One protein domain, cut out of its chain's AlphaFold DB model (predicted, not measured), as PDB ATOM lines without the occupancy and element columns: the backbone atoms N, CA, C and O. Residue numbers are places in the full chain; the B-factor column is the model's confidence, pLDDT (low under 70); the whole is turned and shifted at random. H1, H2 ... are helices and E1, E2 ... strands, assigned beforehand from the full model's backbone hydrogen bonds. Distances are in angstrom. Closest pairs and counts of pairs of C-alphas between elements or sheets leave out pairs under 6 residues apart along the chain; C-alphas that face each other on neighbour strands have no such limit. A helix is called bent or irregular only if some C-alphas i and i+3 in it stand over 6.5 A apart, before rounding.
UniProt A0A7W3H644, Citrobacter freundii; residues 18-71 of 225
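This is residues 18 to 71 of the 225 residues of a protein of Citrobacter freundii (UniProt A0A7W3H644). A small sheet of three short antiparallel strands, E1, E2 and E3, has one helix, H1, packed along one face, nearest to edge strand E1; loops of 6 to 10 residues join these parts. Residues 51 to 56, on the way from E3 to H1, stick out free at one end. The printed part has 54 residues, with three named strands and then one named helix along the chain, in the order E1, E2, E3, H1; the sheet runs E1, E2, E3 and is antiparallel throughout. The class is mixed, helices and strands, although only 24 of the 54 residues are in named elements, under half. The whole is compact, with a radius of gyration of the C-alphas of 11.0 A, and its C-alphas span 34 by 24 by 15 A along the three main axes.

The sheet is made of E1, residues 21 to 23, E2, residues 34 to 37, and E3, residues 44 to 47. It is a meander, each strand the antiparallel neighbour of the one before, with E1 and E3 as edge strands and E2 as the inner strand. E1 and E2 form a hairpin, with an angle of 155 degrees between their directions. The C-alphas of Arg 23 and Val 35 face each other at 4.3 A, and N 22 and O 36 are within hydrogen-bond range at 2.9 A, as are N 36 and O 22 at 2.8 A. E2 and E3 form a second hairpin, with an angle of 159 degrees between their directions. Here the C-alphas of Tyr 36 and Ala 44 face each other at 4.3 A, while N 35 and O 46 are within hydrogen-bond range at 2.9 A and N 45 and O 35 at 2.8 A. H1, residues 57 to 69, is on this sheet at a height over the sheet of 6.6 A. The arrangement is two layers, a helix on one face of a sheet. H1 lies over E1 and only just over E2, on which 3 of its C-alphas fall. It runs along the strands, at 16 degrees to E1 on the local plane. The closest C-alphas of E1 and H1 are those of Trp 21 and Ala 68, 4.9 A apart. For E2 and H1 they are those of Val 35 and Leu 64, 6.3 A apart, and for E3 and H1 those of Cys 46 and Leu 64, 7.7 A apart. In H1 every O i to N i+4 pair is within hydrogen-bond range.

E2, residues 34 to 37, measures 10.1 A from first to last C-alpha. E1, residues 21 to 23, measures 7.0 A and begins with C-alpha 21 at (181.955, 176.548, 183.082). E3, residues 44 to 47, measures 7.3 A, and its C-alpha 47 is at (174.914, 187.048, 182.850). H1, residues 57 to 69, is the longest element by residues, with 13, and measures 18.5 A; it ends with C-alpha 69 at (187.504, 179.681, 186.465). H1 is not bent.

The two C-alphas farthest apart are those of Ala 40 and Ala 54, at 34.4 A, while the first and last printed C-alphas, those of Ser 18 and Asn 71, are 8.6 A apart. The printed part has no cut. The links from E1 to E2, of 10 residues, from E2 to E3, of 6, and from E3 to H1, of 9, are short. The mean pLDDT of the printed part is 83.3, and the model's confidence is under 70 at residues 27 to 30, residue 40 and residue 53.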
ATOM      1  N   SER A  18     176.859 171.302 187.796       84.94
ATOM      2  CA  SER A  18     178.081 170.508 187.688       84.94
ATOM      3  C   SER A  18     178.787 170.707 186.346       84.94
ATOM      4  O   SER A  18     178.161 171.089 185.359       84.94
ATOM      5  N   GLY A  19     180.067 170.340 186.286       81.31
ATOM      6  CA  GLY A  19     180.856 170.380 185.056       81.31
ATOM      7  C   GLY A  19     181.634 171.681 184.887       81.31
ATOM      8  O   GLY A  19     181.653 172.545 185.768       81.31
ATOM      9  N   LYS A  20     182.340 171.790 183.760       86.25
ATOM     10  CA  LYS A  20     183.156 172.963 183.453       86.25
ATOM     11  C   LYS A  20     182.250 174.128 183.079       86.25
ATOM     12  O   LYS A  20     181.234 173.944 182.415       86.25
ATOM     13  N   TRP A  21     182.616 175.325 183.518       91.62
ATOM     14  CA  TRP A  21     181.955 176.548 183.082       91.62
ATOM     15  C   TRP A  21     182.851 177.309 182.112       91.62
ATOM     16  O   TRP A  21     184.060 177.415 182.332       91.62
ATOM     17  N   GLU A  22     182.263 177.852 181.050       89.75
ATOM     18  CA  GLU A  22     182.982 178.565 179.996       89.75
ATOM     19  C   GLU A  22     182.313 179.899 179.668       89.75
ATOM     20  O   GLU A  22     181.091 180.033 179.652       89.75
ATOM     21  N   ARG A  23     183.130 180.924 179.422       90.38
ATOM     22  CA  ARG A  23     182.655 182.261 179.058       90.38
ATOM     23  C   ARG A  23     182.411 182.310 177.547       90.38
ATOM     24  O   ARG A  23     183.316 181.988 176.780       90.38
ATOM     25  N   GLY A  24     181.234 182.782 177.131       84.69
ATOM     26  CA  GLY A  24     180.859 182.899 175.715       84.69
ATOM     27  C   GLY A  24     181.737 183.876 174.930       84.69
ATOM     28  O   GLY A  24     182.111 184.947 175.414       84.69
ATOM     29  N   ASP A  25     182.092 183.532 173.699       79.94
ATOM     30  CA  ASP A  25     182.994 184.351 172.882       79.94
ATOM     31  C   ASP A  25     182.297 185.489 172.125       79.94
ATOM     32  O   ASP A  25     182.977 186.371 171.599       79.94
ATOM     33  N   GLY A  26     180.960 185.507 172.112       75.44
ATOM     34  CA  GLY A  26     180.169 186.470 171.350       75.44
ATOM     35  C   GLY A  26     180.160 186.209 169.839       75.44
ATOM     36  O   GLY A  26     179.496 186.946 169.115       75.44
ATOM     37  N   ASN A  27     180.844 185.159 169.368       66.69
ATOM     38  CA  ASN A  27     181.061 184.825 167.961       66.69
ATOM     39  C   ASN A  27     180.551 183.411 167.637       66.69
ATOM     40  O   ASN A  27     181.272 182.564 167.116       66.69
ATOM     41  N   GLY A  28     179.266 183.170 167.898       63.03
ATOM     42  CA  GLY A  28     178.579 181.934 167.509       63.03
ATOM     43  C   GLY A  28     178.482 180.875 168.607       63.03
ATOM     44  O   GLY A  28     177.581 180.047 168.522       63.03
ATOM     45  N   ASN A  29     179.288 180.957 169.674       59.16
ATOM     46  CA  ASN A  29     179.142 180.142 170.885       59.16
ATOM     47  C   ASN A  29     178.744 181.025 172.079       59.16
ATOM     48  O   ASN A  29     179.564 181.415 172.913       59.16
ATOM     49  N   GLY A  30     177.449 181.347 172.142       66.50
ATOM     50  CA  GLY A  30     176.857 182.108 173.240       66.50
ATOM     51  C   GLY A  30     177.206 183.607 173.252       66.50
ATOM     52  O   GLY A  30     178.147 184.076 172.616       66.50
ATOM     53  N   GLY A  31     176.410 184.401 173.971       78.81
ATOM     54  CA  GLY A  31     176.640 185.836 174.155       78.81
ATOM     55  C   GLY A  31     177.909 186.177 174.952       78.81
ATOM     56  O   GLY A  31     178.299 185.474 175.880       78.81
ATOM     57  N   GLU A  32     178.519 187.311 174.600       80.38
ATOM     58  CA  GLU A  32     179.828 187.795 175.083       80.38
ATOM     59  C   GLU A  32     179.877 188.120 176.593       80.38
ATOM     60  O   GLU A  32     180.950 188.205 177.190       80.38
ATOM     61  N   LEU A  33     178.717 188.330 177.224       84.62
ATOM     62  CA  LEU A  33     178.578 188.672 178.647       84.62
ATOM     63  C   LEU A  33     177.905 187.555 179.457       84.62
ATOM     64  O   LEU A  33     177.253 187.828 180.466       84.62
ATOM     65  N   LEU A  34     178.084 186.309 179.014       86.50
ATOM     66  CA  LEU A  34     177.503 185.118 179.623       86.50
ATOM     67  C   LEU A  34     178.582 184.086 179.981       86.50
ATOM     68  O   LEU A  34     179.588 183.936 179.280       86.50
ATOM     69  N   VAL A  35     178.345 183.359 181.070       88.12
ATOM     70  CA  VAL A  35     179.020 182.101 181.407       88.12
ATOM     71  C   VAL A  35     178.014 180.974 181.242       88.12
ATOM     72  O   VAL A  35     176.871 181.096 181.683       88.12
ATOM     73  N   TYR A  36     178.458 179.885 180.632       88.06
ATOM     74  CA  TYR A  36     177.674 178.693 180.349       88.06
ATOM     75  C   TYR A  36     178.224 177.503 181.115       88.06
ATOM     76  O   TYR A  36     179.434 177.412 181.325       88.06
ATOM     77  N   SER A  37     177.346 176.589 181.509       87.50
ATOM     78  CA  SER A  37     177.751 175.249 181.924       87.50
ATOM     79  C   SER A  37     177.951 174.342 180.714       87.50
ATOM     80  O   SER A  37     177.223 174.453 179.734       87.50
ATOM     81  N   ASP A  38     178.872 173.389 180.826       79.06
ATOM     82  CA  ASP A  38     179.048 172.266 179.894       79.06
ATOM     83  C   ASP A  38     177.961 171.180 180.075       79.06
ATOM     84  O   ASP A  38     178.228 169.979 180.089       79.06
ATOM     85  N   ASP A  39     176.711 171.591 180.309       77.81
ATOM     86  CA  ASP A  39     175.575 170.675 180.260       77.81
ATOM     87  C   ASP A  39     175.185 170.414 178.797       77.81
ATOM     88  O   ASP A  39     175.552 171.153 177.885       77.81
ATOM     89  N   ALA A  40     174.400 169.363 178.549       66.44
ATOM     90  CA  ALA A  40     174.022 168.954 177.190       66.44
ATOM     91  C   ALA A  40     173.274 170.037 176.376       66.44
ATOM     92  O   ALA A  40     173.039 169.855 175.183       66.44
ATOM     93  N   LEU A  41     172.866 171.132 177.024       72.38
ATOM     94  CA  LEU A  41     172.105 172.233 176.444       72.38
ATOM     95  C   LEU A  41     172.897 173.547 176.368       72.38
ATOM     96  O   LEU A  41     172.407 174.484 175.738       72.38
ATOM     97  N   GLY A  42     174.089 173.633 176.969       74.62
ATOM     98  CA  GLY A  42     174.865 174.871 177.037       74.62
ATOM     99  C   GLY A  42     174.113 175.981 177.773       74.62
ATOM    100  O   GLY A  42     173.974 177.089 177.255       74.62
ATOM    101  N   SER A  43     173.559 175.681 178.946       83.50
ATOM    102  CA  SER A  43     172.725 176.597 179.724       83.50
ATOM    103  C   SER A  43     173.544 177.760 180.286       83.50
ATOM    104  O   SER A  43     174.613 177.574 180.872       83.50
ATOM    105  N   ALA A  44     173.026 178.983 180.152       86.00
ATOM    106  CA  ALA A  44     173.623 180.155 180.783       86.00
ATOM    107  C   ALA A  44     173.473 180.078 182.312       86.00
ATOM    108  O   ALA A  44     172.360 179.977 182.825       86.00
ATOM    109  N   VAL A  45     174.590 180.169 183.039       87.88
ATOM    110  CA  VAL A  45     174.635 180.133 184.514       87.88
ATOM    111  C   VAL A  45     174.868 181.509 185.138       87.88
ATOM    112  O   VAL A  45     174.560 181.721 186.309       87.88
ATOM    113  N   CYS A  46     175.407 182.465 184.376       87.56
ATOM    114  CA  CYS A  46     175.621 183.836 184.835       87.56
ATOM    115  C   CYS A  46     175.610 184.805 183.651       87.56
ATOM    116  O   CYS A  46     176.294 184.565 182.659       87.56
ATOM    117  N   GLU A  47     174.884 185.917 183.779       88.31
ATOM    118  CA  GLU A  47     174.914 187.048 182.850       88.31
ATOM    119  C   GLU A  47     175.327 188.315 183.595       88.31
ATOM    120  O   GLU A  47     174.817 188.591 184.681       88.31
ATOM    121  N   MET A  48     176.216 189.117 183.005       84.50
ATOM    122  CA  MET A  48     176.582 190.415 183.571       84.50
ATOM    123  C   MET A  48     175.997 191.567 182.747       84.50
ATOM    124  O   MET A  48     176.660 192.123 181.864       84.50
ATOM    125  N   THR A  49     174.774 191.973 183.087       79.75
ATOM    126  CA  THR A  49     174.122 193.173 182.542       79.75
ATOM    127  C   THR A  49     174.381 194.396 183.430       79.75
ATOM    128  O   THR A  49     174.627 194.291 184.631       79.75
ATOM    129  N   SER A  50     174.407 195.595 182.841       76.75
ATOM    130  CA  SER A  50     174.562 196.849 183.592       76.75
ATOM    131  C   SER A  50     173.796 197.964 182.895       76.75
ATOM    132  O   SER A  50     174.211 198.426 181.836       76.75
ATOM    133  N   GLU A  51     172.696 198.412 183.501       73.94
ATOM    134  CA  GLU A  51     171.863 199.501 182.968       73.94
ATOM    135  C   GLU A  51     172.603 200.844 182.947       73.94
ATOM    136  O   GLU A  51     172.460 201.634 182.019       73.94
ATOM    137  N   TYR A  52     173.448 201.085 183.950       73.31
ATOM    138  CA  TYR A  52     174.116 202.372 184.152       73.31
ATOM    139  C   TYR A  52     175.547 202.417 183.604       73.31
ATOM    140  O   TYR A  52     176.240 203.412 183.795       73.31
ATOM    141  N   ASN A  53     176.026 201.337 182.969       69.31
ATOM    142  CA  ASN A  53     177.412 201.184 182.497       69.31
ATOM    143  C   ASN A  53     178.498 201.533 183.541       69.31
ATOM    144  O   ASN A  53     179.641 201.807 183.179       69.31
ATOM    145  N   ALA A  54     178.171 201.475 184.837       83.12
ATOM    146  CA  ALA A  54     179.076 201.850 185.926       83.12
ATOM    147  C   ALA A  54     180.312 200.937 186.012       83.12
ATOM    148  O   ALA A  54     181.369 201.357 186.476       83.12
ATOM    149  N   ILE A  55     180.186 199.693 185.542       83.62
ATOM    150  CA  ILE A  55     181.301 198.758 185.393       83.62
ATOM    151  C   ILE A  55     181.653 198.694 183.908       83.62
ATOM    152  O   ILE A  55     180.809 198.248 183.128       83.62
ATOM    153  N   PRO A  56     182.869 199.076 183.489       88.94
ATOM    154  CA  PRO A  56     183.285 198.980 182.095       88.94
ATOM    155  C   PRO A  56     183.189 197.553 181.539       88.94
ATOM    156  O   PRO A  56     183.409 196.573 182.253       88.94
ATOM    157  N   LYS A  57     182.928 197.424 180.230       86.62
ATOM    158  CA  LYS A  57     182.747 196.122 179.556       86.62
ATOM    159  C   LYS A  57     183.900 195.144 179.819       86.62
ATOM    160  O   LYS A  57     183.644 193.991 180.153       86.62
ATOM    161  N   TYR A  58     185.152 195.599 179.730       87.81
ATOM    162  CA  TYR A  58     186.324 194.741 179.951       87.81
ATOM    163  C   TYR A  58     186.368 194.157 181.372       87.81
ATOM    164  O   TYR A  58     186.753 193.009 181.562       87.81
ATOM    165  N   GLN A  59     185.928 194.919 182.378       90.62
ATOM    166  CA  GLN A  59     185.912 194.455 183.761       90.62
ATOM    167  C   GLN A  59     184.785 193.443 183.991       90.62
ATOM    168  O   GLN A  59     184.978 192.474 184.718       90.62
ATOM    169  N   ARG A  60     183.642 193.596 183.309       88.81
ATOM    170  CA  ARG A  60     182.578 192.576 183.308       88.81
ATOM    171  C   ARG A  60     183.056 191.264 182.690       88.81
ATOM    172  O   ARG A  60     182.831 190.212 183.278       88.81
ATOM    173  N   ILE A  61     183.775 191.333 181.566       88.31
ATOM    174  CA  ILE A  61     184.409 190.160 180.943       88.31
ATOM    175  C   ILE A  61     185.379 189.490 181.925       88.31
ATOM    176  O   ILE A  61     185.320 188.279 182.112       88.31
ATOM    177  N   ASN A  62     186.226 190.265 182.610       91.50
ATOM    178  CA  ASN A  62     187.150 189.723 183.610       91.50
ATOM    179  C   ASN A  62     186.424 189.048 184.783       91.50
ATOM    180  O   ASN A  62     186.841 187.976 185.212       91.50
ATOM    181  N   ASN A  63     185.325 189.629 185.272       90.81
ATOM    182  CA  ASN A  63     184.519 189.027 186.335       90.81
ATOM    183  C   ASN A  63     183.904 187.690 185.892       90.81
ATOM    184  O   ASN A  63     183.944 186.722 186.645       90.81
ATOM    185  N   LEU A  64     183.375 187.614 184.668       92.19
ATOM    186  CA  LEU A  64     182.819 186.375 184.114       92.19
ATOM    187  C   LEU A  64     183.902 185.312 183.909       92.19
ATOM    188  O   LEU A  64     183.691 184.157 184.264       92.19
ATOM    189  N   ASN A  65     185.086 185.698 183.419       92.25
ATOM    190  CA  ASN A  65     186.235 184.794 183.326       92.25
ATOM    191  C   ASN A  65     186.639 184.255 184.711       92.25
ATOM    192  O   ASN A  65     186.924 183.068 184.843       92.25
ATOM    193  N   PHE A  66     186.635 185.103 185.748       94.00
ATOM    194  CA  PHE A  66     186.906 184.676 187.122       94.00
ATOM    195  C   PHE A  66     185.851 183.687 187.632       94.00
ATOM    196  O   PHE A  66     186.221 182.650 188.170       94.00
ATOM    197  N   ILE A  67     184.558 183.963 187.427       92.50
ATOM    198  CA  ILE A  67     183.460 183.063 187.828       92.50
ATOM    199  C   ILE A  67     183.562 181.716 187.101       92.50
ATOM    200  O   ILE A  67     183.422 180.672 187.730       92.50
ATOM    201  N   ALA A  68     183.848 181.726 185.797       92.38
ATOM    202  CA  ALA A  68     184.034 180.509 185.011       92.38
ATOM    203  C   ALA A  68     185.242 179.683 185.493       92.38
ATOM    204  O   ALA A  68     185.173 178.454 185.544       92.38
ATOM    205  N   ALA A  69     186.335 180.343 185.890       93.44
ATOM    206  CA  ALA A  69     187.504 179.681 186.465       93.44
ATOM    207  C   ALA A  69     187.230 179.134 187.878       93.44
ATOM    208  O   ALA A  69     187.591 177.997 188.178       93.44
ATOM    209  N   ALA A  70     186.550 179.909 188.725       94.50
ATOM    210  CA  ALA A  70     186.149 179.558 190.089       94.50
ATOM    211  C   ALA A  70     184.799 178.817 190.137       94.50
ATOM    212  O   ALA A  70     184.004 179.002 191.061       94.50
ATOM    213  N   ASN A  71     184.532 177.997 189.123       93.44
ATOM    214  CA  ASN A  71     183.312 177.206 189.027       93.44
ATOM    215  C   ASN A  71     183.230 176.141 190.145       93.44
ATOM    216  O   ASN A  71     184.219 175.884 190.844       93.44
TER     217      ASN A  71